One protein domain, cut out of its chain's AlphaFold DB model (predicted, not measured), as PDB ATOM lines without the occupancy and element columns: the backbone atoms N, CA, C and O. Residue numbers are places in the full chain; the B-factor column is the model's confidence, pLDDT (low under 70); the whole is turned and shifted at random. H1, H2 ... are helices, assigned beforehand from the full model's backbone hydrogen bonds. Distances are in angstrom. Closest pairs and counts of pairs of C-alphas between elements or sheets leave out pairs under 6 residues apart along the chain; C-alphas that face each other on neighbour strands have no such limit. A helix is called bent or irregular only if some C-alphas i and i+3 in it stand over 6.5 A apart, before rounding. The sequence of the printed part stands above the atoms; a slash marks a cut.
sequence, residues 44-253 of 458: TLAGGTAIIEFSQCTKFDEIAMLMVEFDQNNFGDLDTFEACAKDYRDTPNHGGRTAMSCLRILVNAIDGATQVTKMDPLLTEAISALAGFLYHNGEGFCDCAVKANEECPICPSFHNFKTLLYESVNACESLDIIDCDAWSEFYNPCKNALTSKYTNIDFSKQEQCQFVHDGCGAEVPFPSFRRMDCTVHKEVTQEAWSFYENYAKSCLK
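Overview. This is residues 44 to 253 of the 458 residues of the protein "Hypothetical protein" of Amphiprora paludosa (UniProt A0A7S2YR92). One very long helix with a kink, H8, runs through an elongated domain, and the other helices gather along it in two groups. Over its first part pack H1, H2, H6 and H7, and next to them the pair H3 and H5 crosses it, with little H4 at the end of H3; beyond the kink H9 and H10 pack on the other part. The printed part has 210 residues with ten named helices, H1 to H10 in chain order, and no named strand: all helix. It is compact, with a radius of gyration of the C-alphas of 18.4 A, and spans 60 by 35 by 33 A.

Arrangement. H1, residues 44 to 58, touches H7, residues 138 to 151, at a shallow tilt of 5 degrees, opposite ways; their closest C-alphas, of Ala 50 and Ala 148, are 4.7 A apart. H7 forms a helical hairpin with H8, residues 156 to 198, closest at the C-alphas of Asn 149 and Leu 165, 5.5 A. H1, H7 and H8 are an up and down bundle, each running against the one before it. H2, residues 62 to 67, touches H8, closest at the C-alphas of Met 65 and Phe 161, 5.5 A. H3, residues 77 to 90, touches H8 at a steep tilt of 67 degrees, closest at the C-alphas of Glu 82 and Ser 174, 5.2 A. H4, residues 92 to 96, touches H3 only at the corner, closest at the C-alphas of Tyr 88 and His 94, 4.3 A. H5, residues 99 to 110, and H6, residues 121 to 136, form a helical hairpin, closest at the C-alphas of Ile 110 and Ser 128, 4.3 A. H9, residues 206 to 213, touches H10, residues 238 to 251, closest at the C-alphas of Cys 209 and Cys 251, 5.4 A. H10 is about perpendicular to H8, at 80 degrees. H8, the hub, touches eight helices. In H1, H3, H6, H7, H9 and H10 every O i to N i+4 pair is within hydrogen-bond range; in H2 1 of 2, in H5 7 of 8, in H8 32 of 39, and in H4 0 of 1, with 2 of 2 O i to N i+3 pairs.

Along the chain. H1 begins at C-alpha 44, (-48.215, -8.859, -37.758), and is 20.8 A long; H6 is 22.1 A. H8 is 58.4 A, from (-50.092, -7.109, -27.783) to (-1.704, -39.122, -21.164), with a kink of 45 degrees near residue 180; it is irregular, C-alphas 157 and 160 being 7.9 A apart. H10 ends at C-alpha 251, (-12.043, -32.582, -31.968).

Size, cuts and confidence. The C-alphas farthest apart, of Pro 156 and Thr 199, are 60.8 A apart. The printed part has no cut; the link H9 to H10 is long, 24 residues. Mean pLDDT of the printed part is 90.0; residues 113 to 119 and residue 253 are under 70.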
ATOM      1  N   THR A  44     -47.874  -7.431 -37.665       93.88
ATOM      2  CA  THR A  44     -48.215  -8.859 -37.758       93.88
ATOM      3  C   THR A  44     -47.269  -9.615 -38.687       93.88
ATOM      4  O   THR A  44     -46.815 -10.701 -38.337       93.88
ATOM      5  N   LEU A  45     -46.926  -9.033 -39.840       95.25
ATOM      6  CA  LEU A  45     -45.974  -9.635 -40.770       95.25
ATOM      7  C   LEU A  45     -44.549  -9.698 -40.197       95.25
ATOM      8  O   LEU A  45     -43.900 -10.738 -40.306       95.25
ATOM      9  N   ALA A  46     -44.071  -8.616 -39.575       95.75
ATOM     10  CA  ALA A  46     -42.740  -8.561 -38.969       95.75
ATOM     11  C   ALA A  46     -42.605  -9.550 -37.800       95.75
ATOM     12  O   ALA A  46     -41.683 -10.358 -37.781       95.75
ATOM     13  N   GLY A  47     -43.574  -9.570 -36.881       94.88
ATOM     14  CA  GLY A  47     -43.576 -10.500 -35.753       94.88
ATOM     15  C   GLY A  47     -43.697 -11.959 -36.192       94.88
ATOM     16  O   GLY A  47     -42.986 -12.810 -35.670       94.88
ATOM     17  N   GLY A  48     -44.516 -12.255 -37.208       95.00
ATOM     18  CA  GLY A  48     -44.579 -13.598 -37.794       95.00
ATOM     19  C   GLY A  48     -43.252 -14.037 -38.422       95.00
ATOM     20  O   GLY A  48     -42.857 -15.188 -38.272       95.00
ATOM     21  N   THR A  49     -42.537 -13.116 -39.074       96.38
ATOM     22  CA  THR A  49     -41.204 -13.389 -39.641       96.38
ATOM     23  C   THR A  49     -40.190 -13.670 -38.534       96.38
ATOM     24  O   THR A  49     -39.518 -14.696 -38.586       96.38
ATOM     25  N   ALA A  50     -40.157 -12.840 -37.489       96.75
ATOM     26  CA  ALA A  50     -39.265 -13.021 -36.346       96.75
ATOM     27  C   ALA A  50     -39.487 -14.366 -35.626       96.75
ATOM     28  O   ALA A  50     -38.522 -15.016 -35.231       96.75
ATOM     29  N   ILE A  51     -40.740 -14.823 -35.499       95.38
ATOM     30  CA  ILE A  51     -41.065 -16.149 -34.939       95.38
ATOM     31  C   ILE A  51     -40.475 -17.271 -35.784       95.38
ATOM     32  O   ILE A  51     -39.855 -18.179 -35.237       95.38
ATOM     33  N   ILE A  52     -40.669 -17.216 -37.103       93.88
ATOM     34  CA  ILE A  52     -40.159 -18.238 -38.023       93.88
ATOM     35  C   ILE A  52     -38.629 -18.275 -37.962       93.88
ATOM     36  O   ILE A  52     -38.041 -19.351 -37.878       93.88
ATOM     37  N   GLU A  53     -37.974 -17.115 -37.976       94.00
ATOM     38  CA  GLU A  53     -36.515 -17.034 -37.884       94.00
ATOM     39  C   GLU A  53     -35.988 -17.585 -36.556       94.00
ATOM     40  O   GLU A  53     -35.084 -18.424 -36.547       94.00
ATOM     41  N   PHE A  54     -36.589 -17.181 -35.434       94.69
ATOM     42  CA  PHE A  54     -36.181 -17.667 -34.121       94.69
ATOM     43  C   PHE A  54     -36.465 -19.165 -33.948       94.69
ATOM     44  O   PHE A  54     -35.633 -19.899 -33.414       94.69
ATOM     45  N   SER A  55     -37.591 -19.665 -34.467       93.75
ATOM     46  CA  SER A  55     -37.908 -21.099 -34.499       93.75
ATOM     47  C   SER A  55     -36.868 -21.893 -35.292       93.75
ATOM     48  O   SER A  55     -36.467 -22.976 -34.875       93.75
ATOM     49  N   GLN A  56     -36.354 -21.361 -36.404       91.44
ATOM     50  CA  GLN A  56     -35.348 -22.062 -37.208       91.44
ATOM     51  C   GLN A  56     -34.026 -22.274 -36.461       91.44
ATOM     52  O   GLN A  56     -33.394 -23.319 -36.637       91.44
ATOM     53  N   CYS A  57     -33.611 -21.322 -35.621       90.19
ATOM     54  CA  CYS A  57     -32.358 -21.435 -34.874       90.19
ATOM     55  C   CYS A  57     -32.505 -22.170 -33.531       90.19
ATOM     56  O   CYS A  57     -31.570 -22.850 -33.110       90.19
ATOM     57  N   THR A  58     -33.677 -22.099 -32.895       88.81
ATOM     58  CA  THR A  58     -33.953 -22.719 -31.582       88.81
ATOM     59  C   THR A  58     -34.771 -24.005 -31.655       88.81
ATOM     60  O   THR A  58     -34.970 -24.686 -30.658       88.81
ATOM     61  N   LYS A  59     -35.307 -24.366 -32.823       87.56
ATOM     62  CA  LYS A  59     -36.264 -25.475 -32.983       87.56
ATOM     63  C   LYS A  59     -37.483 -25.376 -32.053       87.56
ATOM     64  O   LYS A  59     -38.144 -26.391 -31.826       87.56
ATOM     65  N   PHE A  60     -37.786 -24.192 -31.517       86.31
ATOM     66  CA  PHE A  60     -38.995 -23.991 -30.736       86.31
ATOM     67  C   PHE A  60     -40.230 -24.064 -31.615       86.31
ATOM     68  O   PHE A  60     -40.235 -23.594 -32.754       86.31
ATOM     69  N   ASP A  61     -41.294 -24.636 -31.063       86.94
ATOM     70  CA  ASP A  61     -42.591 -24.638 -31.716       86.94
ATOM     71  C   ASP A  61     -43.137 -23.205 -31.793       86.94
ATOM     72  O   ASP A  61     -43.252 -22.501 -30.787       86.94
ATOM     73  N   GLU A  62     -43.464 -22.772 -33.011       88.00
ATOM     74  CA  GLU A  62     -43.935 -21.414 -33.307       88.00
ATOM     75  C   GLU A  62     -45.189 -21.046 -32.502       88.00
ATOM     76  O   GLU A  62     -45.349 -19.905 -32.070       88.00
ATOM     77  N   ILE A  63     -46.076 -22.021 -32.276       83.44
ATOM     78  CA  ILE A  63     -47.325 -21.819 -31.542       83.44
ATOM     79  C   ILE A  63     -47.029 -21.710 -30.046       83.44
ATOM     80  O   ILE A  63     -47.567 -20.823 -29.381       83.44
ATOM     81  N   ALA A  64     -46.148 -22.560 -29.514       83.31
ATOM     82  CA  ALA A  64     -45.742 -22.510 -28.114       83.31
ATOM     83  C   ALA A  64     -45.137 -21.146 -27.739       83.31
ATOM     84  O   ALA A  64     -45.515 -20.579 -26.718       83.31
ATOM     85  N   MET A  65     -44.290 -20.566 -28.594       84.12
ATOM     86  CA  MET A  65     -43.672 -19.254 -28.340       84.12
ATOM     87  C   MET A  65     -44.669 -18.089 -28.249       84.12
ATOM     88  O   MET A  65     -44.380 -17.077 -27.615       84.12
ATOM     89  N   LEU A  66     -45.842 -18.222 -28.871       85.06
ATOM     90  CA  LEU A  66     -46.922 -17.237 -28.786       85.06
ATOM     91  C   LEU A  66     -47.856 -17.481 -27.595       85.06
ATOM     92  O   LEU A  66     -48.404 -16.533 -27.030       85.06
ATOM     93  N   MET A  67     -48.087 -18.750 -27.256       83.25
ATOM     94  CA  MET A  67     -49.110 -19.155 -26.289       83.25
ATOM     95  C   MET A  67     -48.598 -19.279 -24.856       83.25
ATOM     96  O   MET A  67     -49.401 -19.166 -23.933       83.25
ATOM     97  N   VAL A  68     -47.305 -19.537 -24.661       83.88
ATOM     98  CA  VAL A  68     -46.709 -19.601 -23.324       83.88
ATOM     99  C   VAL A  68     -46.597 -18.184 -22.770       83.88
ATOM    100  O   VAL A  68     -46.015 -17.301 -23.395       83.88
ATOM    101  N   GLU A  69     -47.179 -17.965 -21.594       83.81
ATOM    102  CA  GLU A  69     -47.028 -16.719 -20.847       83.81
ATOM    103  C   GLU A  69     -45.662 -16.736 -20.160       83.81
ATOM    104  O   GLU A  69     -45.465 -17.391 -19.135       83.81
ATOM    105  N   PHE A  70     -44.697 -16.057 -20.773       83.25
ATOM    106  CA  PHE A  70     -43.374 -15.873 -20.197       83.25
ATOM    107  C   PHE A  70     -43.429 -14.752 -19.161       83.25
ATOM    108  O   PHE A  70     -43.712 -13.602 -19.497       83.25
ATOM    109  N   ASP A  71     -43.158 -15.088 -17.903       80.62
ATOM    110  CA  ASP A  71     -42.964 -14.102 -16.843       80.62
ATOM    111  C   ASP A  71     -41.504 -13.667 -16.843       80.62
ATOM    112  O   ASP A  71     -40.614 -14.446 -16.506       80.62
ATOM    113  N   GLN A  72     -41.279 -12.410 -17.212       78.31
ATOM    114  CA  GLN A  72     -39.965 -11.779 -17.282       78.31
ATOM    115  C   GLN A  72     -39.156 -11.902 -15.980       78.31
ATOM    116  O   GLN A  72     -37.934 -11.909 -16.009       78.31
ATOM    117  N   ASN A  73     -39.818 -12.010 -14.826       80.88
ATOM    118  CA  ASN A  73     -39.139 -12.095 -13.532       80.88
ATOM    119  C   ASN A  73     -38.923 -13.538 -13.057       80.88
ATOM    120  O   ASN A  73     -38.546 -13.753 -11.901       80.88
ATOM    121  N   ASN A  74     -39.267 -14.526 -13.886       84.25
ATOM    122  CA  ASN A  74     -39.339 -15.915 -13.466       84.25
ATOM    123  C   ASN A  74     -38.947 -16.881 -14.595       84.25
ATOM    124  O   ASN A  74     -39.703 -17.783 -14.961       84.25
ATOM    125  N   PHE A  75     -37.727 -16.725 -15.104       87.75
ATOM    126  CA  PHE A  75     -37.021 -17.710 -15.929       87.75
ATOM    127  C   PHE A  75     -36.141 -18.650 -15.081       87.75
ATOM    128  O   PHE A  75     -35.506 -19.580 -15.591       87.75
ATOM    129  N   GLY A  76     -36.144 -18.467 -13.759       88.06
ATOM    130  CA  GLY A  76     -35.627 -19.418 -12.780       88.06
ATOM    131  C   GLY A  76     -34.104 -19.514 -12.798       88.06
ATOM    132  O   GLY A  76     -33.400 -18.628 -12.309       88.06
ATOM    133  N   ASP A  77     -33.574 -20.618 -13.319       89.75
ATOM    134  CA  ASP A  77     -32.126 -20.850 -13.323       89.75
ATOM    135  C   ASP A  77     -31.389 -19.954 -14.319       89.75
ATOM    136  O   ASP A  77     -30.228 -19.625 -14.078       89.75
ATOM    137  N   LEU A  78     -32.058 -19.505 -15.388       91.88
ATOM    138  CA  LEU A  78     -31.495 -18.498 -16.289       91.88
ATOM    139  C   LEU A  78     -31.335 -17.154 -15.570       91.88
ATOM    140  O   LEU A  78     -30.234 -16.615 -15.579       91.88
ATOM    141  N   ASP A  79     -32.340 -16.687 -14.820       93.06
ATOM    142  CA  ASP A  79     -32.209 -15.466 -14.002       93.06
ATOM    143  C   ASP A  79     -31.065 -15.590 -12.992       93.06
ATOM    144  O   ASP A  79     -30.285 -14.664 -12.761       93.06
ATOM    145  N   THR A  80     -30.937 -16.773 -12.387       94.19
ATOM    146  CA  THR A  80     -29.881 -17.062 -11.414       94.19
ATOM    147  C   THR A  80     -28.499 -17.054 -12.075       94.19
ATOM    148  O   THR A  80     -27.535 -16.547 -11.492       94.19
ATOM    149  N   PHE A  81     -28.392 -17.593 -13.290       95.69
ATOM    150  CA  PHE A  81     -27.183 -17.540 -14.106       95.69
ATOM    151  C   PHE A  81     -26.813 -16.097 -14.446       95.69
ATOM    152  O   PHE A  81     -25.676 -15.682 -14.215       95.69
ATOM    153  N   GLU A  82     -27.773 -15.310 -14.920       95.81
ATOM    154  CA  GLU A  82     -27.541 -13.923 -15.292       95.81
ATOM    155  C   GLU A  82     -27.120 -13.060 -14.112       95.81
ATOM    156  O   GLU A  82     -26.168 -12.282 -14.211       95.81
ATOM    157  N   ALA A  83     -27.814 -13.213 -12.983       95.69
ATOM    158  CA  ALA A  83     -27.472 -12.541 -11.743       95.69
ATOM    159  C   ALA A  83     -26.055 -12.921 -11.302       95.69
ATOM    160  O   ALA A  83     -25.291 -12.044 -10.914       95.69
ATOM    161  N   CYS A  84     -25.674 -14.200 -11.417       97.12
ATOM    162  CA  CYS A  84     -24.316 -14.651 -11.118       97.12
ATOM    163  C   CYS A  84     -23.279 -13.986 -12.030       97.12
ATOM    164  O   CYS A  84     -22.275 -13.489 -11.530       97.12
ATOM    165  N   ALA A  85     -23.519 -13.938 -13.343       97.06
ATOM    166  CA  ALA A  85     -22.604 -13.326 -14.303       97.06
ATOM    167  C   ALA A  85     -22.447 -11.812 -14.080       97.06
ATOM    168  O   ALA A  85     -21.333 -11.289 -14.051       97.06
ATOM    169  N   LYS A  86     -23.558 -11.101 -13.860       96.00
ATOM    170  CA  LYS A  86     -23.555  -9.658 -13.576       96.00
ATOM    171  C   LYS A  86     -22.857  -9.361 -12.243       96.00
ATOM    172  O   LYS A  86     -21.972  -8.512 -12.200       96.00
ATOM    173  N   ASP A  87     -23.173 -10.116 -11.187       96.19
ATOM    174  CA  ASP A  87     -22.509 -10.021  -9.878       96.19
ATOM    175  C   ASP A  87     -21.006 -10.301  -9.992       96.19
ATOM    176  O   ASP A  87     -20.202  -9.549  -9.443       96.19
ATOM    177  N   TYR A  88     -20.615 -11.320 -10.766       96.31
ATOM    178  CA  TYR A  88     -19.217 -11.660 -11.038       96.31
ATOM    179  C   TYR A  88     -18.449 -10.468 -11.630       96.31
ATOM    180  O   TYR A  88     -17.338 -10.184 -11.189       96.31
ATOM    181  N   ARG A  89     -19.034  -9.723 -12.575       95.19
ATOM    182  CA  ARG A  89     -18.406  -8.522 -13.154       95.19
ATOM    183  C   ARG A  89     -18.386  -7.334 -12.192       95.19
ATOM    184  O   ARG A  89     -17.388  -6.619 -12.116       95.19
ATOM    185  N   ASP A  90     -19.498  -7.102 -11.503       95.06
ATOM    186  CA  ASP A  90     -19.752  -5.833 -10.819       95.06
ATOM    187  C   ASP A  90     -19.227  -5.820  -9.370       95.06
ATOM    188  O   ASP A  90     -18.963  -4.750  -8.812       95.06
ATOM    189  N   THR A  91     -19.019  -6.987  -8.747       94.06
ATOM    190  CA  THR A  91     -18.488  -7.071  -7.379       94.06
ATOM    191  C   THR A  91     -16.958  -7.148  -7.317       94.06
ATOM    192  O   THR A  91     -16.318  -7.874  -8.080       94.06
ATOM    193  N   PRO A  92     -16.320  -6.457  -6.349       93.31
ATOM    194  CA  PRO A  92     -14.886  -6.589  -6.121       93.31
ATOM    195  C   PRO A  92     -14.486  -8.041  -5.838       93.31
ATOM    196  O   PRO A  92     -15.104  -8.712  -5.009       93.31
ATOM    197  N   ASN A  93     -13.414  -8.505  -6.484       90.69
ATOM    198  CA  ASN A  93     -12.954  -9.899  -6.425       90.69
ATOM    199  C   ASN A  93     -14.053 -10.917  -6.793       90.69
ATOM    200  O   ASN A  93     -14.074 -12.012  -6.228       90.69
ATOM    201  N   HIS A  94     -14.981 -10.536  -7.678       92.88
ATOM    202  CA  HIS A  94     -16.064 -11.389  -8.178       92.88
ATOM    203  C   HIS A  94     -16.953 -11.983  -7.070       92.88
ATOM    204  O   HIS A  94     -17.475 -13.093  -7.196       92.88
ATOM    205  N   GLY A  95     -17.023 -11.326  -5.907       89.44
ATOM    206  CA  GLY A  95     -17.751 -11.839  -4.745       89.44
ATOM    207  C   GLY A  95     -17.179 -13.152  -4.185       89.44
ATOM    208  O   GLY A  95     -17.867 -13.860  -3.452       89.44
ATOM    209  N   GLY A  96     -15.933 -13.502  -4.534       91.62
ATOM    210  CA  GLY A  96     -15.315 -14.794  -4.217       91.62
ATOM    211  C   GLY A  96     -15.823 -15.965  -5.067       91.62
ATOM    212  O   GLY A  96     -15.519 -17.117  -4.753       91.62
ATOM    213  N   ARG A  97     -16.603 -15.688  -6.116       93.00
ATOM    214  CA  ARG A  97     -17.090 -16.672  -7.086       93.00
ATOM    215  C   ARG A  97     -16.105 -16.808  -8.242       93.00
ATOM    216  O   ARG A  97     -15.213 -15.986  -8.422       93.00
ATOM    217  N   THR A  98     -16.286 -17.866  -9.020       95.00
ATOM    218  CA  THR A  98     -15.507 -18.120 -10.237       95.00
ATOM    219  C   THR A  98     -16.451 -18.112 -11.440       95.00
ATOM    220  O   THR A  98     -17.628 -18.465 -11.291       95.00
ATOM    221  N   ALA A  99     -15.978 -17.751 -12.628       95.56
ATOM    222  CA  ALA A  99     -16.784 -17.765 -13.849       95.56
ATOM    223  C   ALA A  99     -17.353 -19.171 -14.126       95.56
ATOM    224  O   ALA A  99     -18.538 -19.332 -14.432       95.56
ATOM    225  N   MET A 100     -16.562 -20.221 -13.870       94.31
ATOM    226  CA  MET A 100     -17.012 -21.616 -13.969       94.31
ATOM    227  C   MET A 100     -18.142 -21.974 -12.995       94.31
ATOM    228  O   MET A 100     -18.929 -22.883 -13.273       94.31
ATOM    229  N   SER A 101     -18.239 -21.291 -11.850       94.88
ATOM    230  CA  SER A 101     -19.346 -21.494 -10.910       94.88
ATOM    231  C   SER A 101     -20.665 -20.936 -11.448       94.88
ATOM    232  O   SER A 101     -21.695 -21.586 -11.276       94.88
ATOM    233  N   CYS A 102     -20.633 -19.810 -12.171       96.19
ATOM    234  CA  CYS A 102     -21.809 -19.279 -12.859       96.19
ATOM    235  C   CYS A 102     -22.193 -20.164 -14.046       96.19
ATOM    236  O   CYS A 102     -23.355 -20.538 -14.176       96.19
ATOM    237  N   LEU A 103     -21.222 -20.613 -14.848       95.12
ATOM    238  CA  LEU A 103     -21.491 -21.513 -15.974       95.12
ATOM    239  C   LEU A 103     -22.145 -22.835 -15.537       95.12
ATOM    240  O   LEU A 103     -22.959 -23.407 -16.257       95.12
ATOM    241  N   ARG A 104     -21.849 -23.317 -14.326       93.88
ATOM    242  CA  ARG A 104     -22.527 -24.495 -13.768       93.88
ATOM    243  C   ARG A 104     -24.023 -24.285 -13.569       93.88
ATOM    244  O   ARG A 104     -24.775 -25.239 -13.717       93.88
ATOM    245  N   ILE A 105     -24.450 -23.069 -13.239       94.69
ATOM    246  CA  ILE A 105     -25.873 -22.736 -13.110       94.69
ATOM    247  C   ILE A 105     -26.548 -22.891 -14.473       94.69
ATOM    248  O   ILE A 105     -27.585 -23.540 -14.556       94.69
ATOM    249  N   LEU A 106     -25.906 -22.403 -15.540       95.12
ATOM    250  CA  LEU A 106     -26.393 -22.594 -16.906       95.12
ATOM    251  C   LEU A 106     -26.511 -24.081 -17.265       95.12
ATOM    252  O   LEU A 106     -27.538 -24.502 -17.781       95.12
ATOM    253  N   VAL A 107     -25.506 -24.899 -16.942       93.50
ATOM    254  CA  VAL A 107     -25.562 -26.349 -17.201       93.50
ATOM    255  C   VAL A 107     -26.664 -27.035 -16.391       93.50
ATOM    256  O   VAL A 107     -27.395 -27.859 -16.931       93.50
ATOM    257  N   ASN A 108     -26.856 -26.657 -15.127       92.00
ATOM    258  CA  ASN A 108     -27.952 -27.188 -14.310       92.00
ATOM    259  C   ASN A 108     -29.335 -26.804 -14.865       92.00
ATOM    260  O   ASN A 108     -30.282 -27.582 -14.728       92.00
ATOM    261  N   ALA A 109     -29.447 -25.630 -15.501       91.94
ATOM    262  CA  ALA A 109     -30.671 -25.184 -16.159       91.94
ATOM    263  C   ALA A 109     -31.048 -26.094 -17.342       91.94
ATOM    264  O   ALA A 109     -32.233 -26.347 -17.555       91.94
ATOM    265  N   ILE A 110     -30.061 -26.656 -18.055       92.12
ATOM    266  CA  ILE A 110     -30.286 -27.634 -19.137       92.12
ATOM    267  C   ILE A 110     -30.994 -28.876 -18.594       92.12
ATOM    268  O   ILE A 110     -31.969 -29.339 -19.178       92.12
ATOM    269  N   ASP A 111     -30.556 -29.391 -17.447       85.75
ATOM    270  CA  ASP A 111     -31.139 -30.595 -16.843       85.75
ATOM    271  C   ASP A 111     -32.484 -30.331 -16.138       85.75
ATOM    272  O   ASP A 111     -33.134 -31.265 -15.660       85.75
ATOM    273  N   GLY A 112     -32.902 -29.062 -16.022       75.12
ATOM    274  CA  GLY A 112     -34.063 -28.654 -15.225       75.12
ATOM    275  C   GLY A 112     -33.916 -29.006 -13.738       75.12
ATOM    276  O   GLY A 112     -34.913 -29.166 -13.030       75.12
ATOM    277  N   ALA A 113     -32.677 -29.178 -13.261       59.28
ATOM    278  CA  ALA A 113     -32.366 -29.832 -11.990       59.28
ATOM    279  C   ALA A 113     -32.809 -29.030 -10.752       59.28
ATOM    280  O   ALA A 113     -32.999 -29.597  -9.673       59.28
ATOM    281  N   THR A 114     -32.987 -27.719 -10.896       58.81
ATOM    282  CA  THR A 114     -33.225 -26.775  -9.793       58.81
ATOM    283  C   THR A 114     -34.677 -26.284  -9.716       58.81
ATOM    284  O   THR A 114     -35.094 -25.715  -8.705       58.81
ATOM    285  N   GLN A 115     -35.502 -26.624 -10.709       55.91
ATOM    286  CA  GLN A 115     -36.918 -26.257 -10.806       55.91
ATOM    287  C   GLN A 115     -37.804 -27.208  -9.978       55.91
ATOM    288  O   GLN A 115     -38.544 -28.061 -10.474       55.91
ATOM    289  N   VAL A 116     -37.728 -27.067  -8.654       49.44
ATOM    290  CA  VAL A 116     -38.533 -27.838  -7.701       49.44
ATOM    291  C   VAL A 116     -39.981 -27.305  -7.686       49.44
ATOM    292  O   VAL A 116     -40.348 -26.425  -6.912       49.44
ATOM    293  N   THR A 117     -40.854 -27.937  -8.478       53.12
ATOM    294  CA  THR A 117     -42.300 -28.174  -8.217       53.12
ATOM    295  C   THR A 117     -43.381 -27.112  -8.514       53.12
ATOM    296  O   THR A 117     -44.531 -27.373  -8.153       53.12
ATOM    297  N   LYS A 118     -43.132 -25.977  -9.190       63.44
ATOM    298  CA  LYS A 118     -44.217 -24.983  -9.434       63.44
ATOM    299  C   LYS A 118     -44.360 -24.360 -10.828       63.44
ATOM    300  O   LYS A 118     -45.359 -23.673 -11.030       63.44
ATOM    301  N   MET A 119     -43.446 -24.584 -11.768       69.44
ATOM    302  CA  MET A 119     -43.593 -24.040 -13.126       69.44
ATOM    303  C   MET A 119     -44.441 -24.932 -14.037       69.44
ATOM    304  O   MET A 119     -44.566 -26.139 -13.811       69.44
ATOM    305  N   ASP A 120     -45.027 -24.314 -15.066       78.75
ATOM    306  CA  ASP A 120     -45.635 -25.027 -16.187       78.75
ATOM    307  C   ASP A 120     -44.563 -25.907 -16.863       78.75
ATOM    308  O   ASP A 120     -43.482 -25.400 -17.176       78.75
ATOM    309  N   PRO A 121     -44.819 -27.207 -17.099       82.00
ATOM    310  CA  PRO A 121     -43.893 -28.080 -17.812       82.00
ATOM    311  C   PRO A 121     -43.404 -27.520 -19.155       82.00
ATOM    312  O   PRO A 121     -42.239 -27.715 -19.487       82.00
ATOM    313  N   LEU A 122     -44.260 -26.805 -19.899       80.62
ATOM    314  CA  LEU A 122     -43.890 -26.175 -21.171       80.62
ATOM    315  C   LEU A 122     -42.882 -25.042 -20.969       80.62
ATOM    316  O   LEU A 122     -41.956 -24.893 -21.763       80.62
ATOM    317  N   LEU A 123     -43.034 -24.268 -19.893       83.00
ATOM    318  CA  LEU A 123     -42.098 -23.203 -19.540       83.00
ATOM    319  C   LEU A 123     -40.747 -23.790 -19.117       83.00
ATOM    320  O   LEU A 123     -39.706 -23.327 -19.572       83.00
ATOM    321  N   THR A 124     -40.748 -24.848 -18.299       84.31
ATOM    322  CA  THR A 124     -39.510 -25.537 -17.903       84.31
ATOM    323  C   THR A 124     -38.783 -26.143 -19.106       84.31
ATOM    324  O   THR A 124     -37.564 -26.024 -19.197       84.31
ATOM    325  N   GLU A 125     -39.514 -26.753 -20.045       85.00
ATOM    326  CA  GLU A 125     -38.944 -27.284 -21.289       85.00
ATOM    327  C   GLU A 125     -38.345 -26.168 -22.158       85.00
ATOM    328  O   GLU A 125     -37.225 -26.311 -22.648       85.00
ATOM    329  N   ALA A 126     -39.035 -25.031 -22.287       85.69
ATOM    330  CA  ALA A 126     -38.522 -23.874 -23.013       85.69
ATOM    331  C   ALA A 126     -37.237 -23.313 -22.378       85.69
ATOM    332  O   ALA A 126     -36.250 -23.108 -23.081       85.69
ATOM    333  N   ILE A 127     -37.210 -23.129 -21.054       88.06
ATOM    334  CA  ILE A 127     -36.036 -22.629 -20.316       88.06
ATOM    335  C   ILE A 127     -34.840 -23.582 -20.457       88.06
ATOM    336  O   ILE A 127     -33.729 -23.140 -20.746       88.06
ATOM    337  N   SER A 128     -35.063 -24.888 -20.295       90.38
ATOM    338  CA  SER A 128     -34.023 -25.913 -20.464       90.38
ATOM    339  C   SER A 128     -33.450 -25.906 -21.884       90.38
ATOM    340  O   SER A 128     -32.232 -25.935 -22.070       90.38
ATOM    341  N   ALA A 129     -34.311 -25.789 -22.895       90.38
ATOM    342  CA  ALA A 129     -33.881 -25.696 -24.281       90.38
ATOM    343  C   ALA A 129     -33.094 -24.403 -24.560       90.38
ATOM    344  O   ALA A 129     -32.041 -24.482 -25.190       90.38
ATOM    345  N   LEU A 130     -33.537 -23.242 -24.055       92.19
ATOM    346  CA  LEU A 130     -32.791 -21.976 -24.147       92.19
ATOM    347  C   LEU A 130     -31.393 -22.117 -23.544       92.19
ATOM    348  O   LEU A 130     -30.403 -21.786 -24.196       92.19
ATOM    349  N   ALA A 131     -31.307 -22.665 -22.328       94.62
ATOM    350  CA  ALA A 131     -30.038 -22.934 -21.665       94.62
ATOM    351  C   ALA A 131     -29.151 -23.867 -22.504       94.62
ATOM    352  O   ALA A 131     -27.951 -23.631 -22.638       94.62
ATOM    353  N   GLY A 132     -29.747 -24.887 -23.126       94.12
ATOM    354  CA  GLY A 132     -29.060 -25.806 -24.028       94.12
ATOM    355  C   GLY A 132     -28.487 -25.110 -25.263       94.12
ATOM    356  O   GLY A 132     -27.328 -25.343 -25.607       94.12
ATOM    357  N   PHE A 133     -29.250 -24.230 -25.918       94.56
ATOM    358  CA  PHE A 133     -28.754 -23.455 -27.060       94.56
ATOM    359  C   PHE A 133     -27.658 -22.479 -26.657       94.56
ATOM    360  O   PHE A 133     -26.625 -22.433 -27.322       94.56
ATOM    361  N   LEU A 134     -27.843 -21.767 -25.549       95.19
ATOM    362  CA  LEU A 134     -26.851 -20.839 -25.022       95.19
ATOM    363  C   LEU A 134     -25.536 -21.553 -24.661       95.19
ATOM    364  O   LEU A 134     -24.447 -21.040 -24.908       95.19
ATOM    365  N   TYR A 135     -25.620 -22.762 -24.107       95.19
ATOM    366  CA  TYR A 135     -24.448 -23.532 -23.704       95.19
ATOM    367  C   TYR A 135     -23.748 -24.254 -24.868       95.19
ATOM    368  O   TYR A 135     -22.523 -24.319 -24.903       95.19
ATOM    369  N   HIS A 136     -24.493 -24.806 -25.828       92.12
ATOM    370  CA  HIS A 136     -23.909 -25.616 -26.906       92.12
ATOM    371  C   HIS A 136     -23.675 -24.855 -28.216       92.12
ATOM    372  O   HIS A 136     -22.872 -25.294 -29.037       92.12
ATOM    373  N   ASN A 137     -24.378 -23.744 -28.443       91.19
ATOM    374  CA  ASN A 137     -24.312 -22.945 -29.668       91.19
ATOM    375  C   ASN A 137     -24.497 -21.448 -29.359       91.19
ATOM    376  O   ASN A 137     -25.338 -20.792 -29.972       91.19
ATOM    377  N   GLY A 138     -23.729 -20.923 -28.397       92.44
ATOM    378  CA  GLY A 138     -23.855 -19.545 -27.912       92.44
ATOM    379  C   GLY A 138     -23.855 -18.508 -29.038       92.44
ATOM    380  O   GLY A 138     -24.812 -17.755 -29.154       92.44
ATOM    381  N   GLU A 139     -22.856 -18.522 -29.924       91.62
ATOM    382  CA  GLU A 139     -22.748 -17.568 -31.045       91.62
ATOM    383  C   GLU A 139     -23.985 -17.576 -31.954       91.62
ATOM    384  O   GLU A 139     -24.690 -16.574 -32.072       91.62
ATOM    385  N   GLY A 140     -24.307 -18.732 -32.546       92.88
ATOM    386  CA  GLY A 140     -25.420 -18.835 -33.489       92.88
ATOM    387  C   GLY A 140     -26.785 -18.580 -32.846       92.88
ATOM    388  O   GLY A 140     -27.672 -18.015 -33.485       92.88
ATOM    389  N   PHE A 141     -26.962 -18.982 -31.584       94.94
ATOM    390  CA  PHE A 141     -28.176 -18.698 -30.826       94.94
ATOM    391  C   PHE A 141     -28.316 -17.204 -30.528       94.94
ATOM    392  O   PHE A 141     -29.367 -16.628 -30.793       94.94
ATOM    393  N   CYS A 142     -27.261 -16.568 -30.021       96.19
ATOM    394  CA  CYS A 142     -27.304 -15.175 -29.604       96.19
ATOM    395  C   CYS A 142     -27.474 -14.214 -30.778       96.19
ATOM    396  O   CYS A 142     -28.277 -13.286 -30.682       96.19
ATOM    397  N   ASP A 143     -26.807 -14.464 -31.904       95.44
ATOM    398  CA  ASP A 143     -27.004 -13.674 -33.122       95.44
ATOM    399  C   ASP A 143     -28.444 -13.790 -33.634       95.44
ATOM    400  O   ASP A 143     -29.065 -12.795 -34.019       95.44
ATOM    401  N   CYS A 144     -29.008 -15.000 -33.585       95.88
ATOM    402  CA  CYS A 144     -30.398 -15.230 -33.953       95.88
ATOM    403  C   CYS A 144     -31.375 -14.521 -33.004       95.88
ATOM    404  O   CYS A 144     -32.316 -13.877 -33.464       95.88
ATOM    405  N   ALA A 145     -31.147 -14.609 -31.691       96.19
ATOM    406  CA  ALA A 145     -31.979 -13.969 -30.677       96.19
ATOM    407  C   ALA A 145     -31.978 -12.444 -30.830       96.19
ATOM    408  O   ALA A 145     -33.043 -11.831 -30.821       96.19
ATOM    409  N   VAL A 146     -30.805 -11.835 -31.038       96.44
ATOM    410  CA  VAL A 146     -30.675 -10.390 -31.277       96.44
ATOM    411  C   VAL A 146     -31.420  -9.987 -32.547       96.44
ATOM    412  O   VAL A 146     -32.244  -9.076 -32.496       96.44
ATOM    413  N   LYS A 147     -31.210 -10.699 -33.661       96.94
ATOM    414  CA  LYS A 147     -31.882 -10.405 -34.935       96.94
ATOM    415  C   LYS A 147     -33.404 -10.514 -34.822       96.94
ATOM    416  O   LYS A 147     -34.120  -9.580 -35.177       96.94
ATOM    417  N   ALA A 148     -33.904 -11.623 -34.275       96.69
ATOM    418  CA  ALA A 148     -35.334 -11.816 -34.065       96.69
ATOM    419  C   ALA A 148     -35.910 -10.764 -33.105       96.69
ATOM    420  O   ALA A 148     -37.023 -10.281 -33.316       96.69
ATOM    421  N   ASN A 149     -35.153 -10.355 -32.080       96.25
ATOM    422  CA  ASN A 149     -35.551  -9.274 -31.187       96.25
ATOM    423  C   ASN A 149     -35.657  -7.936 -31.918       96.25
ATOM    424  O   ASN A 149     -36.649  -7.243 -31.740       96.25
ATOM    425  N   GLU A 150     -34.700  -7.564 -32.760       95.62
ATOM    426  CA  GLU A 150     -34.759  -6.307 -33.514       95.62
ATOM    427  C   GLU A 150     -35.943  -6.258 -34.495       95.62
ATOM    428  O   GLU A 150     -36.576  -5.212 -34.654       95.62
ATOM    429  N   GLU A 151     -36.281  -7.391 -35.114       95.31
ATOM    430  CA  GLU A 151     -37.369  -7.489 -36.093       95.31
ATOM    431  C   GLU A 151     -38.762  -7.638 -35.452       95.31
ATOM    432  O   GLU A 151     -39.768  -7.214 -36.032       95.31
ATOM    433  N   CYS A 152     -38.847  -8.214 -34.248       95.56
ATOM    434  CA  CYS A 152     -40.116  -8.440 -33.564       95.56
ATOM    435  C   CYS A 152     -40.721  -7.113 -33.059       95.56
ATOM    436  O   CYS A 152     -40.111  -6.420 -32.233       95.56
ATOM    437  N   PRO A 153     -41.936  -6.734 -33.493       93.25
ATOM    438  CA  PRO A 153     -42.566  -5.497 -33.066       93.25
ATOM    439  C   PRO A 153     -43.098  -5.597 -31.640       93.25
ATOM    440  O   PRO A 153     -43.536  -6.648 -31.177       93.25
ATOM    441  N   ILE A 154     -43.163  -4.449 -30.973       89.62
ATOM    442  CA  ILE A 154     -43.799  -4.334 -29.666       89.62
ATOM    443  C   ILE A 154     -45.291  -4.050 -29.886       89.62
ATOM    444  O   ILE A 154     -45.678  -2.929 -30.216       89.62
ATOM    445  N   CYS A 155     -46.122  -5.089 -29.805       89.81
ATOM    446  CA  CYS A 155     -47.583  -4.982 -29.822       89.81
ATOM    447  C   CYS A 155     -48.221  -6.197 -29.116       89.81
ATOM    448  O   CYS A 155     -47.555  -7.228 -28.969       89.81
ATOM    449  N   PRO A 156     -49.503  -6.124 -28.698       89.56
ATOM    450  CA  PRO A 156     -50.092  -7.109 -27.783       89.56
ATOM    451  C   PRO A 156     -50.010  -8.568 -28.254       89.56
ATOM    452  O   PRO A 156     -49.792  -9.463 -27.447       89.56
ATOM    453  N   SER A 157     -50.129  -8.827 -29.561       89.38
ATOM    454  CA  SER A 157     -50.097 -10.198 -30.100       89.38
ATOM    455  C   SER A 157     -48.724 -10.873 -30.050       89.38
ATOM    456  O   SER A 157     -48.668 -12.091 -30.173       89.38
ATOM    457  N   PHE A 158     -47.637 -10.115 -29.884       92.62
ATOM    458  CA  PHE A 158     -46.274 -10.655 -29.797       92.62
ATOM    459  C   PHE A 158     -45.629 -10.415 -28.437       92.62
ATOM    460  O   PHE A 158     -44.444 -10.684 -28.290       92.62
ATOM    461  N   HIS A 159     -46.376  -9.928 -27.442       89.19
ATOM    462  CA  HIS A 159     -45.818  -9.569 -26.141       89.19
ATOM    463  C   HIS A 159     -45.060 -10.738 -25.488       89.19
ATOM    464  O   HIS A 159     -43.878 -10.601 -25.200       89.19
ATOM    465  N   ASN A 160     -45.691 -11.912 -25.382       89.75
ATOM    466  CA  ASN A 160     -45.067 -13.116 -24.820       89.75
ATOM    467  C   ASN A 160     -43.783 -13.515 -25.561       89.75
ATOM    468  O   ASN A 160     -42.746 -13.761 -24.946       89.75
ATOM    469  N   PHE A 161     -43.838 -13.533 -26.894       93.31
ATOM    470  CA  PHE A 161     -42.680 -13.860 -27.720       93.31
ATOM    471  C   PHE A 161     -41.564 -12.821 -27.568       93.31
ATOM    472  O   PHE A 161     -40.388 -13.162 -27.508       93.31
ATOM    473  N   LYS A 162     -41.923 -11.542 -27.457       93.56
ATOM    474  CA  LYS A 162     -40.973 -10.463 -27.230       93.56
ATOM    475  C   LYS A 162     -40.284 -10.618 -25.871       93.56
ATOM    476  O   LYS A 162     -39.068 -10.487 -25.823       93.56
ATOM    477  N   THR A 163     -41.010 -10.971 -24.810       92.06
ATOM    478  CA  THR A 163     -40.429 -11.285 -23.492       92.06
ATOM    479  C   THR A 163     -39.417 -12.428 -23.581       92.06
ATOM    480  O   THR A 163     -38.293 -12.283 -23.112       92.06
ATOM    481  N   LEU A 164     -39.763 -13.521 -24.270       92.94
ATOM    482  CA  LEU A 164     -38.836 -14.629 -24.534       92.94
ATOM    483  C   LEU A 164     -37.549 -14.164 -25.239       92.94
ATOM    484  O   LEU A 164     -36.451 -14.591 -24.876       92.94
ATOM    485  N   LEU A 165     -37.671 -13.298 -26.249       95.12
ATOM    486  CA  LEU A 165     -36.525 -12.758 -26.984       95.12
ATOM    487  C   LEU A 165     -35.645 -11.864 -26.108       95.12
ATOM    488  O   LEU A 165     -34.423 -11.960 -26.193       95.12
ATOM    489  N   TYR A 166     -36.239 -11.025 -25.258       93.56
ATOM    490  CA  TYR A 166     -35.469 -10.199 -24.330       93.56
ATOM    491  C   TYR A 166     -34.676 -11.034 -23.341       93.56
ATOM    492  O   TYR A 166     -33.481 -10.787 -23.200       93.56
ATOM    493  N   GLU A 167     -35.283 -12.055 -22.739       92.62
ATOM    494  CA  GLU A 167     -34.541 -12.931 -21.830       92.62
ATOM    495  C   GLU A 167     -33.484 -13.763 -22.551       92.62
ATOM    496  O   GLU A 167     -32.387 -13.966 -22.040       92.62
ATOM    497  N   SER A 168     -33.738 -14.160 -23.799       95.12
ATOM    498  CA  SER A 168     -32.715 -14.814 -24.622       95.12
ATOM    499  C   SER A 168     -31.498 -13.906 -24.847       95.12
ATOM    500  O   SER A 168     -30.360 -14.344 -24.693       95.12
ATOM    501  N   VAL A 169     -31.725 -12.630 -25.185       96.12
ATOM    502  CA  VAL A 169     -30.652 -11.641 -25.389       96.12
ATOM    503  C   VAL A 169     -29.931 -11.322 -24.078       96.12
ATOM    504  O   VAL A 169     -28.706 -11.222 -24.060       96.12
ATOM    505  N   ASN A 170     -30.663 -11.212 -22.975       95.00
ATOM    506  CA  ASN A 170     -30.112 -10.942 -21.653       95.00
ATOM    507  C   ASN A 170     -29.194 -12.086 -21.178       95.00
ATOM    508  O   ASN A 170     -28.051 -11.850 -20.776       95.00
ATOM    509  N   ALA A 171     -29.621 -13.336 -21.360       96.06
ATOM    510  CA  ALA A 171     -28.805 -14.506 -21.069       96.06
ATOM    511  C   ALA A 171     -27.548 -14.572 -21.959       96.06
ATOM    512  O   ALA A 171     -26.465 -14.931 -21.492       96.06
ATOM    513  N   CYS A 172     -27.660 -14.160 -23.226       97.19
ATOM    514  CA  CYS A 172     -26.526 -14.012 -24.136       97.19
ATOM    515  C   CYS A 172     -25.504 -12.976 -23.661       97.19
ATOM    516  O   CYS A 172     -24.305 -13.253 -23.666       97.19
ATOM    517  N   GLU A 173     -25.956 -11.802 -23.223       96.25
ATOM    518  CA  GLU A 173     -25.079 -10.794 -22.620       96.25
ATOM    519  C   GLU A 173     -24.402 -11.334 -21.359       96.25
ATOM    520  O   GLU A 173     -23.208 -11.124 -21.158       96.25
ATOM    521  N   SER A 174     -25.126 -12.086 -20.531       96.81
ATOM    522  CA  SER A 174     -24.555 -12.725 -19.348       96.81
ATOM    523  C   SER A 174     -23.509 -13.793 -19.667       96.81
ATOM    524  O   SER A 174     -22.541 -13.910 -18.918       96.81
ATOM    525  N   LEU A 175     -23.640 -14.533 -20.772       96.88
ATOM    526  CA  LEU A 175     -22.596 -15.456 -21.224       96.88
ATOM    527  C   LEU A 175     -21.327 -14.711 -21.667       96.88
ATOM    528  O   LEU A 175     -20.242 -15.088 -21.236       96.88
ATOM    529  N   ASP A 176     -21.469 -13.629 -22.439       94.88
ATOM    530  CA  ASP A 176     -20.357 -12.764 -22.890       94.88
ATOM    531  C   ASP A 176     -19.554 -12.173 -21.723       94.88
ATOM    532  O   ASP A 176     -18.371 -11.890 -21.843       94.88
ATOM    533  N   ILE A 177     -20.202 -11.954 -20.574       94.81
ATOM    534  CA  ILE A 177     -19.531 -11.415 -19.387       94.81
ATOM    535  C   ILE A 177     -18.520 -12.414 -18.804       94.81
ATOM    536  O   ILE A 177     -17.531 -11.988 -18.209       94.81
ATOM    537  N   ILE A 178     -18.783 -13.720 -18.906       95.88
ATOM    538  CA  ILE A 178     -18.025 -14.741 -18.170       95.88
ATOM    539  C   ILE A 178     -17.281 -15.741 -19.055       95.88
ATOM    540  O   ILE A 178     -16.486 -16.510 -18.519       95.88
ATOM    541  N   ASP A 179     -17.545 -15.814 -20.358       95.12
ATOM    542  CA  ASP A 179     -17.068 -16.907 -21.214       95.12
ATOM    543  C   ASP A 179     -15.534 -16.986 -21.309       95.12
ATOM    544  O   ASP A 179     -14.941 -18.054 -21.111       95.12
ATOM    545  N   CYS A 180     -14.862 -15.858 -21.512       94.38
ATOM    546  CA  CYS A 180     -13.405 -15.805 -21.596       94.38
ATOM    547  C   CYS A 180     -12.714 -16.067 -20.245       94.38
ATOM    548  O   CYS A 180     -11.676 -16.744 -20.186       94.38
ATOM    549  N   ASP A 181     -13.314 -15.623 -19.140       94.38
ATOM    550  CA  ASP A 181     -12.833 -15.923 -17.788       94.38
ATOM    551  C   ASP A 181     -13.057 -17.397 -17.421       94.38
ATOM    552  O   ASP A 181     -12.158 -18.055 -16.891       94.38
ATOM    553  N   ALA A 182     -14.211 -17.960 -17.790       95.19
ATOM    554  CA  ALA A 182     -14.521 -19.377 -17.642       95.19
ATOM    555  C   ALA A 182     -13.480 -20.236 -18.375       95.19
ATOM    556  O   ALA A 182     -12.945 -21.201 -17.817       95.19
ATOM    557  N   TRP A 183     -13.101 -19.849 -19.595       94.62
ATOM    558  CA  TRP A 183     -12.020 -20.516 -20.318       94.62
ATOM    559  C   TRP A 183     -10.669 -20.422 -19.596       94.62
ATOM    560  O   TRP A 183      -9.956 -21.427 -19.476       94.62
ATOM    561  N   SER A 184     -10.317 -19.242 -19.081       92.00
ATOM    562  CA  SER A 184      -9.073 -19.029 -18.331       92.00
ATOM    563  C   SER A 184      -8.988 -19.898 -17.073       92.00
ATOM    564  O   SER A 184      -7.933 -20.476 -16.783       92.00
ATOM    565  N   GLU A 185     -10.101 -20.034 -16.352       93.38
ATOM    566  CA  GLU A 185     -10.230 -20.899 -15.178       93.38
ATOM    567  C   GLU A 185     -10.151 -22.389 -15.536       93.38
ATOM    568  O   GLU A 185      -9.547 -23.175 -14.802       93.38
ATOM    569  N   PHE A 186     -10.723 -22.789 -16.674       94.62
ATOM    570  CA  PHE A 186     -10.783 -24.179 -17.122       94.62
ATOM    571  C   PHE A 186      -9.453 -24.707 -17.679       94.62
ATOM    572  O   PHE A 186      -9.041 -25.837 -17.388       94.62
ATOM    573  N   TYR A 187      -8.759 -23.896 -18.482       93.44
ATOM    574  CA  TYR A 187      -7.611 -24.326 -19.283       93.44
ATOM    575  C   TYR A 187      -6.479 -24.937 -18.444       93.44
ATOM    576  O   TYR A 187      -5.989 -26.026 -18.755       93.44
ATOM    577  N   ASN A 188      -6.046 -24.256 -17.378       92.88
ATOM    578  CA  ASN A 188      -4.882 -24.688 -16.598       92.88
ATOM    579  C   ASN A 188      -5.122 -26.028 -15.872       92.88
ATOM    580  O   ASN A 188      -4.311 -26.947 -16.047       92.88
ATOM    581  N   PRO A 189      -6.217 -26.199 -15.098       93.75
ATOM    582  CA  PRO A 189      -6.573 -27.492 -14.518       93.75
ATOM    583  C   PRO A 189      -6.696 -28.592 -15.573       93.75
ATOM    584  O   PRO A 189      -6.129 -29.672 -15.398       93.75
ATOM    585  N   CYS A 190      -7.358 -28.298 -16.696       95.19
ATOM    586  CA  CYS A 190      -7.558 -29.268 -17.762       95.19
ATOM    587  C   CYS A 190      -6.237 -29.746 -18.383       95.19
ATOM    588  O   CYS A 190      -5.979 -30.950 -18.492       95.19
ATOM    589  N   LYS A 191      -5.356 -28.813 -18.751       94.50
ATOM    590  CA  LYS A 191      -4.037 -29.114 -19.319       94.50
ATOM    591  C   LYS A 191      -3.198 -29.973 -18.375       94.50
ATOM    592  O   LYS A 191      -2.541 -30.921 -18.818       94.50
ATOM    593  N   ASN A 192      -3.228 -29.664 -17.080       94.38
ATOM    594  CA  ASN A 192      -2.516 -30.435 -16.065       94.38
ATOM    595  C   ASN A 192      -3.086 -31.856 -15.940       94.38
ATOM    596  O   ASN A 192      -2.318 -32.819 -15.908       94.38
ATOM    597  N   ALA A 193      -4.413 -32.005 -15.948       94.62
ATOM    598  CA  ALA A 193      -5.082 -33.304 -15.908       94.62
ATOM    599  C   ALA A 193      -4.767 -34.160 -17.148       94.62
ATOM    600  O   ALA A 193      -4.417 -35.334 -17.018       94.62
ATOM    601  N   LEU A 194      -4.797 -33.566 -18.346       94.56
ATOM    602  CA  LEU A 194      -4.402 -34.227 -19.592       94.56
ATOM    603  C   LEU A 194      -2.950 -34.698 -19.562       94.56
ATOM    604  O   LEU A 194      -2.663 -35.844 -19.910       94.56
ATOM    605  N   THR A 195      -2.036 -33.827 -19.134       94.94
ATOM    606  CA  THR A 195      -0.603 -34.145 -19.071       94.94
ATOM    607  C   THR A 195      -0.342 -35.257 -18.056       94.94
ATOM    608  O   THR A 195       0.423 -36.175 -18.335       94.94
ATOM    609  N   SER A 196      -1.038 -35.233 -16.918       95.62
ATOM    610  CA  SER A 196      -0.970 -36.289 -15.903       95.62
ATOM    611  C   SER A 196      -1.484 -37.637 -16.428       95.62
ATOM    612  O   SER A 196      -0.853 -38.671 -16.212       95.62
ATOM    613  N   LYS A 197      -2.602 -37.636 -17.170       96.00
ATOM    614  CA  LYS A 197      -3.255 -38.863 -17.653       96.00
ATOM    615  C   LYS A 197      -2.584 -39.476 -18.884       96.00
ATOM    616  O   LYS A 197      -2.451 -40.693 -18.960       96.00
ATOM    617  N   TYR A 198      -2.169 -38.656 -19.850       95.31
ATOM    618  CA  TYR A 198      -1.704 -39.122 -21.164       95.31
ATOM    619  C   TYR A 198      -0.222 -38.842 -21.443       95.31
ATOM    620  O   TYR A 198       0.280 -39.255 -22.489       95.31
ATOM    621  N   THR A 199       0.498 -38.180 -20.524       92.81
ATOM    622  CA  THR A 199       1.899 -37.718 -20.659       92.81
ATOM    623  C   THR A 199       2.112 -36.638 -21.729       92.81
ATOM    624  O   THR A 199       2.778 -35.646 -21.459       92.81
ATOM    625  N   ASN A 200       1.528 -36.796 -22.920       93.69
ATOM    626  CA  ASN A 200       1.578 -35.840 -24.024       93.69
ATOM    627  C   ASN A 200       0.168 -35.502 -24.517       93.69
ATOM    628  O   ASN A 200      -0.681 -36.388 -24.668       93.69
ATOM    629  N   ILE A 201      -0.047 -34.220 -24.812       94.00
ATOM    630  CA  ILE A 201      -1.303 -33.706 -25.359       94.00
ATOM    631  C   ILE A 201      -1.275 -33.881 -26.878       94.00
ATOM    632  O   ILE A 201      -0.390 -33.364 -27.557       94.00
ATOM    633  N   ASP A 202      -2.232 -34.642 -27.387       94.62
ATOM    634  CA  ASP A 202      -2.398 -35.012 -28.783       94.62
ATOM    635  C   ASP A 202      -3.894 -35.162 -29.095       94.62
ATOM    636  O   ASP A 202      -4.494 -36.227 -28.915       94.62
ATOM    637  N   PHE A 203      -4.490 -34.078 -29.592       94.06
ATOM    638  CA  PHE A 203      -5.904 -34.029 -29.967       94.06
ATOM    639  C   PHE A 203      -6.236 -34.794 -31.254       94.06
ATOM    640  O   PHE A 203      -7.393 -34.822 -31.658       94.06
ATOM    641  N   SER A 204      -5.267 -35.463 -31.893       92.88
ATOM    642  CA  SER A 204      -5.596 -36.457 -32.922       92.88
ATOM    643  C   SER A 204      -6.239 -37.720 -32.329       92.88
ATOM    644  O   SER A 204      -6.855 -38.505 -33.051       92.88
ATOM    645  N   LYS A 205      -6.122 -37.919 -31.008       94.50
ATOM    646  CA  LYS A 205      -6.703 -39.052 -30.285       94.50
ATOM    647  C   LYS A 205      -8.075 -38.694 -29.729       94.50
ATOM    648  O   LYS A 205      -8.196 -37.845 -28.847       94.50
ATOM    649  N   GLN A 206      -9.094 -39.436 -30.160       93.38
ATOM    650  CA  GLN A 206     -10.480 -39.236 -29.729       93.38
ATOM    651  C   GLN A 206     -10.660 -39.332 -28.204       93.38
ATOM    652  O   GLN A 206     -11.446 -38.586 -27.635       93.38
ATOM    653  N   GLU A 207      -9.890 -40.181 -27.517       93.94
ATOM    654  CA  GLU A 207      -9.931 -40.290 -26.050       93.94
ATOM    655  C   GLU A 207      -9.521 -38.994 -25.335       93.94
ATOM    656  O   GLU A 207     -10.012 -38.707 -24.242       93.94
ATOM    657  N   GLN A 208      -8.621 -38.203 -25.929       94.94
ATOM    658  CA  GLN A 208      -8.242 -36.904 -25.374       94.94
ATOM    659  C   GLN A 208      -9.305 -35.849 -25.670       94.94
ATOM    660  O   GLN A 208      -9.611 -35.054 -24.787       94.94
ATOM    661  N   CYS A 209      -9.904 -35.883 -26.865       94.00
ATOM    662  CA  CYS A 209     -11.042 -35.030 -27.208       94.00
ATOM    663  C   CYS A 209     -12.207 -35.243 -26.237       94.00
ATOM    664  O   CYS A 209     -12.667 -34.286 -25.622       94.00
ATOM    665  N   GLN A 210     -12.613 -36.500 -26.039       92.69
ATOM    666  CA  GLN A 210     -13.693 -36.849 -25.122       92.69
ATOM    667  C   GLN A 210     -13.349 -36.446 -23.688       92.69
ATOM    668  O   GLN A 210     -14.176 -35.885 -22.989       92.69
ATOM    669  N   PHE A 211     -12.102 -36.659 -23.261       94.00
ATOM    670  CA  PHE A 211     -11.680 -36.251 -21.927       94.00
ATOM    671  C   PHE A 211     -11.795 -34.739 -21.708       94.00
ATOM    672  O   PHE A 211     -12.183 -34.331 -20.621       94.00
ATOM    673  N   VAL A 212     -11.474 -33.914 -22.711       93.75
ATOM    674  CA  VAL A 212     -11.654 -32.456 -22.621       93.75
ATOM    675  C   VAL A 212     -13.126 -32.072 -22.622       93.75
ATOM    676  O   VAL A 212     -13.539 -31.280 -21.777       93.75
ATOM    677  N   HIS A 213     -13.902 -32.662 -23.529       90.00
ATOM    678  CA  HIS A 213     -15.344 -32.465 -23.614       90.00
ATOM    679  C   HIS A 213     -16.045 -32.800 -22.285       90.00
ATOM    680  O   HIS A 213     -16.906 -32.055 -21.832       90.00
ATOM    681  N   ASP A 214     -15.610 -33.862 -21.605       89.88
ATOM    682  CA  ASP A 214     -16.151 -34.318 -20.318       89.88
ATOM    683  C   ASP A 214     -15.619 -33.520 -19.109       89.88
ATOM    684  O   ASP A 214     -15.677 -33.993 -17.973       89.88
ATOM    685  N   GLY A 215     -15.037 -32.336 -19.320       90.19
ATOM    686  CA  GLY A 215     -14.578 -31.482 -18.219       90.19
ATOM    687  C   GLY A 215     -13.191 -31.828 -17.669       90.19
ATOM    688  O   GLY A 215     -12.839 -31.473 -16.543       90.19
ATOM    689  N   CYS A 216     -12.379 -32.555 -18.439       91.44
ATOM    690  CA  CYS A 216     -11.005 -32.937 -18.095       91.44
ATOM    691  C   CYS A 216     -10.888 -33.730 -16.786       91.44
ATOM    692  O   CYS A 216      -9.895 -33.624 -16.061       91.44
ATOM    693  N   GLY A 217     -11.900 -34.555 -16.494       80.25
ATOM    694  CA  GLY A 217     -11.950 -35.414 -15.309       80.25
ATOM    695  C   GLY A 217     -12.247 -34.678 -14.002       80.25
ATOM    696  O   GLY A 217     -12.237 -35.309 -12.947       80.25
ATOM    697  N   ALA A 218     -12.505 -33.372 -14.062       73.38
ATOM    698  CA  ALA A 218     -13.116 -32.632 -12.974       73.38
ATOM    699  C   ALA A 218     -14.636 -32.600 -13.189       73.38
ATOM    700  O   ALA A 218     -15.103 -32.631 -14.324       73.38
ATOM    701  N   GLU A 219     -15.420 -32.493 -12.116       74.50
ATOM    702  CA  GLU A 219     -16.856 -32.181 -12.202       74.50
ATOM    703  C   GLU A 219     -17.049 -30.713 -12.612       74.50
ATOM    704  O   GLU A 219     -17.684 -29.947 -11.896       74.50
ATOM    705  N   VAL A 220     -16.401 -30.259 -13.683       80.31
ATOM    706  CA  VAL A 220     -16.399 -28.876 -14.156       80.31
ATOM    707  C   VAL A 220     -16.891 -28.892 -15.601       80.31
ATOM    708  O   VAL A 220     -16.334 -29.640 -16.399       80.31
ATOM    709  N   PRO A 221     -17.928 -28.112 -15.947       87.94
ATOM    710  CA  PRO A 221     -18.462 -28.128 -17.302       87.94
ATOM    711  C   PRO A 221     -17.424 -27.630 -18.315       87.94
ATOM    712  O   PRO A 221     -16.521 -26.872 -17.965       87.94
ATOM    713  N   PHE A 222     -17.545 -28.040 -19.576       91.75
ATOM    714  CA  PHE A 222     -16.756 -27.437 -20.649       91.75
ATOM    715  C   PHE A 222     -17.203 -25.971 -20.849       91.75
ATOM    716  O   PHE A 222     -18.408 -25.715 -20.803       91.75
ATOM    717  N   PRO A 223     -16.295 -24.994 -21.028       92.06
ATOM    718  CA  PRO A 223     -16.684 -23.600 -21.253       92.06
ATOM    719  C   PRO A 223     -17.537 -23.416 -22.517       92.06
ATOM    720  O   PRO A 223     -17.209 -23.969 -23.566       92.06
ATOM    721  N   SER A 224     -18.611 -22.629 -22.408       92.00
ATOM    722  CA  SER A 224     -19.364 -22.117 -23.562       92.00
ATOM    723  C   SER A 224     -18.866 -20.718 -23.911       92.00
ATOM    724  O   SER A 224     -18.416 -19.996 -23.024       92.00
ATOM    725  N   PHE A 225     -18.970 -20.351 -25.185       91.25
ATOM    726  CA  PHE A 225     -18.585 -19.045 -25.707       91.25
ATOM    727  C   PHE A 225     -19.774 -18.408 -26.412       91.25
ATOM    728  O   PHE A 225     -20.412 -19.054 -27.250       91.25
ATOM    729  N   ARG A 226     -20.044 -17.131 -26.117       89.69
ATOM    730  CA  ARG A 226     -20.928 -16.338 -26.974       89.69
ATOM    731  C   ARG A 226     -20.184 -15.961 -28.246       89.69
ATOM    732  O   ARG A 226     -20.753 -16.058 -29.325       89.69
ATOM    733  N   ARG A 227     -18.930 -15.523 -28.129       86.00
ATOM    734  CA  ARG A 227     -18.095 -15.145 -29.271       86.00
ATOM    735  C   ARG A 227     -16.709 -15.755 -29.161       86.00
ATOM    736  O   ARG A 227     -16.135 -15.914 -28.090       86.00
ATOM    737  N   MET A 228     -16.157 -16.103 -30.315       80.56
ATOM    738  CA  MET A 228     -14.841 -16.729 -30.432       80.56
ATOM    739  C   MET A 228     -13.710 -15.688 -30.490       80.56
ATOM    740  O   MET A 228     -12.797 -15.800 -31.311       80.56
ATOM    741  N   ASP A 229     -13.774 -14.649 -29.652       82.00
ATOM    742  CA  ASP A 229     -12.955 -13.434 -29.763       82.00
ATOM    743  C   ASP A 229     -12.200 -13.037 -28.482       82.00
ATOM    744  O   ASP A 229     -11.572 -11.978 -28.456       82.00
ATOM    745  N   CYS A 230     -12.093 -13.929 -27.491       83.12
ATOM    746  CA  CYS A 230     -11.338 -13.697 -26.248       83.12
ATOM    747  C   CYS A 230      -9.889 -13.185 -26.449       83.12
ATOM    748  O   CYS A 230      -9.282 -12.573 -25.564       83.12
ATOM    749  N   THR A 231      -9.277 -13.441 -27.611       77.19
ATOM    750  CA  THR A 231      -7.932 -12.935 -27.946       77.19
ATOM    751  C   THR A 231      -7.911 -11.509 -28.482       77.19
ATOM    752  O   THR A 231      -6.898 -10.825 -28.323       77.19
ATOM    753  N   VAL A 232      -9.003 -11.035 -29.084       77.00
ATOM    754  CA  VAL A 232      -9.107  -9.690 -29.672       77.00
ATOM    755  C   VAL A 232      -8.953  -8.629 -28.584       77.00
ATOM    756  O   VAL A 232      -8.235  -7.642 -28.767       77.00
ATOM    757  N   HIS A 233      -9.544  -8.886 -27.420       74.19
ATOM    758  CA  HIS A 233      -9.516  -7.992 -26.265       74.19
ATOM    759  C   HIS A 233      -8.416  -8.329 -25.246       74.19
ATOM    760  O   HIS A 233      -8.242  -7.604 -24.268       74.19
ATOM    761  N   LYS A 234      -7.589  -9.353 -25.526       77.94
ATOM    762  CA  LYS A 234      -6.547  -9.887 -24.623       77.94
ATOM    763  C   LYS A 234      -7.098 -10.358 -23.273       77.94
ATOM    764  O   LYS A 234      -6.415 -10.239 -22.257       77.94
ATOM    765  N   GLU A 235      -8.310 -10.892 -23.277       83.44
ATOM    766  CA  GLU A 235      -8.970 -11.419 -22.080       83.44
ATOM    767  C   GLU A 235      -8.342 -12.749 -21.658       83.44
ATOM    768  O   GLU A 235      -8.197 -13.036 -20.474       83.44
ATOM    769  N   VAL A 236      -7.853 -13.522 -22.633       90.00
ATOM    770  CA  VAL A 236      -7.152 -14.789 -22.400       90.00
ATOM    771  C   VAL A 236      -5.700 -14.732 -22.869       90.00
ATOM    772  O   VAL A 236      -5.332 -14.027 -23.812       90.00
ATOM    773  N   THR A 237      -4.848 -15.533 -22.228       89.94
ATOM    774  CA  THR A 237      -3.459 -15.724 -22.680       89.94
ATOM    775  C   THR A 237      -3.409 -16.431 -24.039       89.94
ATOM    776  O   THR A 237      -4.238 -17.296 -24.333       89.94
ATOM    777  N   GLN A 238      -2.399 -16.115 -24.858       89.38
ATOM    778  CA  GLN A 238      -2.213 -16.752 -26.167       89.38
ATOM    779  C   GLN A 238      -2.056 -18.272 -26.032       89.38
ATOM    780  O   GLN A 238      -2.542 -19.033 -26.866       89.38
ATOM    781  N   GLU A 239      -1.395 -18.729 -24.970       90.81
ATOM    782  CA  GLU A 239      -1.216 -20.143 -24.673       90.81
ATOM    783  C   GLU A 239      -2.560 -20.826 -24.399       90.81
ATOM    784  O   GLU A 239      -2.825 -21.883 -24.976       90.81
ATOM    785  N   ALA A 240      -3.415 -20.216 -23.570       91.75
ATOM    786  CA  ALA A 240      -4.753 -20.732 -23.288       91.75
ATOM    787  C   ALA A 240      -5.612 -20.786 -24.555       91.75
ATOM    788  O   ALA A 240      -6.287 -21.784 -24.796       91.75
ATOM    789  N   TRP A 241      -5.555 -19.758 -25.403       91.81
ATOM    790  CA  TRP A 241      -6.321 -19.754 -26.647       91.81
ATOM    791  C   TRP A 241      -5.812 -20.772 -27.667       91.81
ATOM    792  O   TRP A 241      -6.588 -21.520 -28.252       91.81
ATOM    793  N   SER A 242      -4.493 -20.891 -27.826       91.44
ATOM    794  CA  SER A 242      -3.908 -21.880 -28.737       91.44
ATOM    795  C   SER A 242      -4.281 -23.317 -28.357       91.44
ATOM    796  O   SER A 242      -4.387 -24.189 -29.220       91.44
ATOM    797  N   PHE A 243      -4.505 -23.591 -27.067       93.06
ATOM    798  CA  PHE A 243      -5.023 -24.877 -26.617       93.06
ATOM    799  C   PHE A 243      -6.443 -25.116 -27.139       93.06
ATOM    800  O   PHE A 243      -6.700 -26.192 -27.679       93.06
ATOM    801  N   TYR A 244      -7.321 -24.111 -27.036       92.44
ATOM    802  CA  TYR A 244      -8.665 -24.170 -27.608       92.44
ATOM    803  C   TYR A 244      -8.603 -24.414 -29.118       92.44
ATOM    804  O   TYR A 244      -9.211 -25.359 -29.605       92.44
ATOM    805  N   GLU A 245      -7.829 -23.626 -29.865       91.25
ATOM    806  CA  GLU A 245      -7.750 -23.748 -31.327       91.25
ATOM    807  C   GLU A 245      -7.267 -25.137 -31.766       91.25
ATOM    808  O   GLU A 245      -7.794 -25.720 -32.716       91.25
ATOM    809  N   ASN A 246      -6.283 -25.700 -31.059       92.50
ATOM    810  CA  ASN A 246      -5.785 -27.047 -31.327       92.50
ATOM    811  C   ASN A 246      -6.838 -28.126 -31.027       92.50
ATOM    812  O   ASN A 246      -6.961 -29.085 -31.800       92.50
ATOM    813  N   TYR A 247      -7.592 -27.958 -29.937       93.00
ATOM    814  CA  TYR A 247      -8.728 -28.809 -29.589       93.00
ATOM    815  C   TYR A 247      -9.828 -28.696 -30.652       93.00
ATOM    816  O   TYR A 247     -10.150 -29.689 -31.299       93.00
ATOM    817  N   ALA A 248     -10.321 -27.492 -30.935       91.00
ATOM    818  CA  ALA A 248     -11.378 -27.229 -31.906       91.00
ATOM    819  C   ALA A 248     -11.037 -27.779 -33.298       91.00
ATOM    820  O   ALA A 248     -11.831 -28.485 -33.921       91.00
ATOM    821  N   LYS A 249      -9.803 -27.554 -33.762       91.06
ATOM    822  CA  LYS A 249      -9.325 -28.030 -35.067       91.06
ATOM    823  C   LYS A 249      -9.302 -29.554 -35.197       91.06
ATOM    824  O   LYS A 249      -9.320 -30.042 -36.329       91.06
ATOM    825  N   SER A 250      -9.190 -30.300 -34.106       91.31
ATOM    826  CA  SER A 250      -9.013 -31.758 -34.160       91.31
ATOM    827  C   SER A 250     -10.246 -32.512 -33.668       91.31
ATOM    828  O   SER A 250     -10.564 -33.567 -34.209       91.31
ATOM    829  N   CYS A 251     -10.957 -31.943 -32.696       91.19
ATOM    830  CA  CYS A 251     -12.043 -32.582 -31.968       91.19
ATOM    831  C   CYS A 251     -13.434 -32.114 -32.416       91.19
ATOM    832  O   CYS A 251     -14.334 -32.939 -32.471       91.19
ATOM    833  N   LEU A 252     -13.605 -30.839 -32.794       85.12
ATOM    834  CA  LEU A 252     -14.928 -30.267 -33.108       85.12
ATOM    835  C   LEU A 252     -15.295 -30.319 -34.602       85.12
ATOM    836  O   LEU A 252     -16.412 -30.001 -34.983       85.12
ATOM    837  N   LYS A 253     -14.384 -30.752 -35.483       69.62
ATOM    838  CA  LYS A 253     -14.601 -30.759 -36.947       69.62
ATOM    839  C   LYS A 253     -15.706 -31.691 -37.459       69.62
ATOM    840  O   LYS A 253     -16.057 -31.593 -38.630       69.62
TER     841      LYS A 253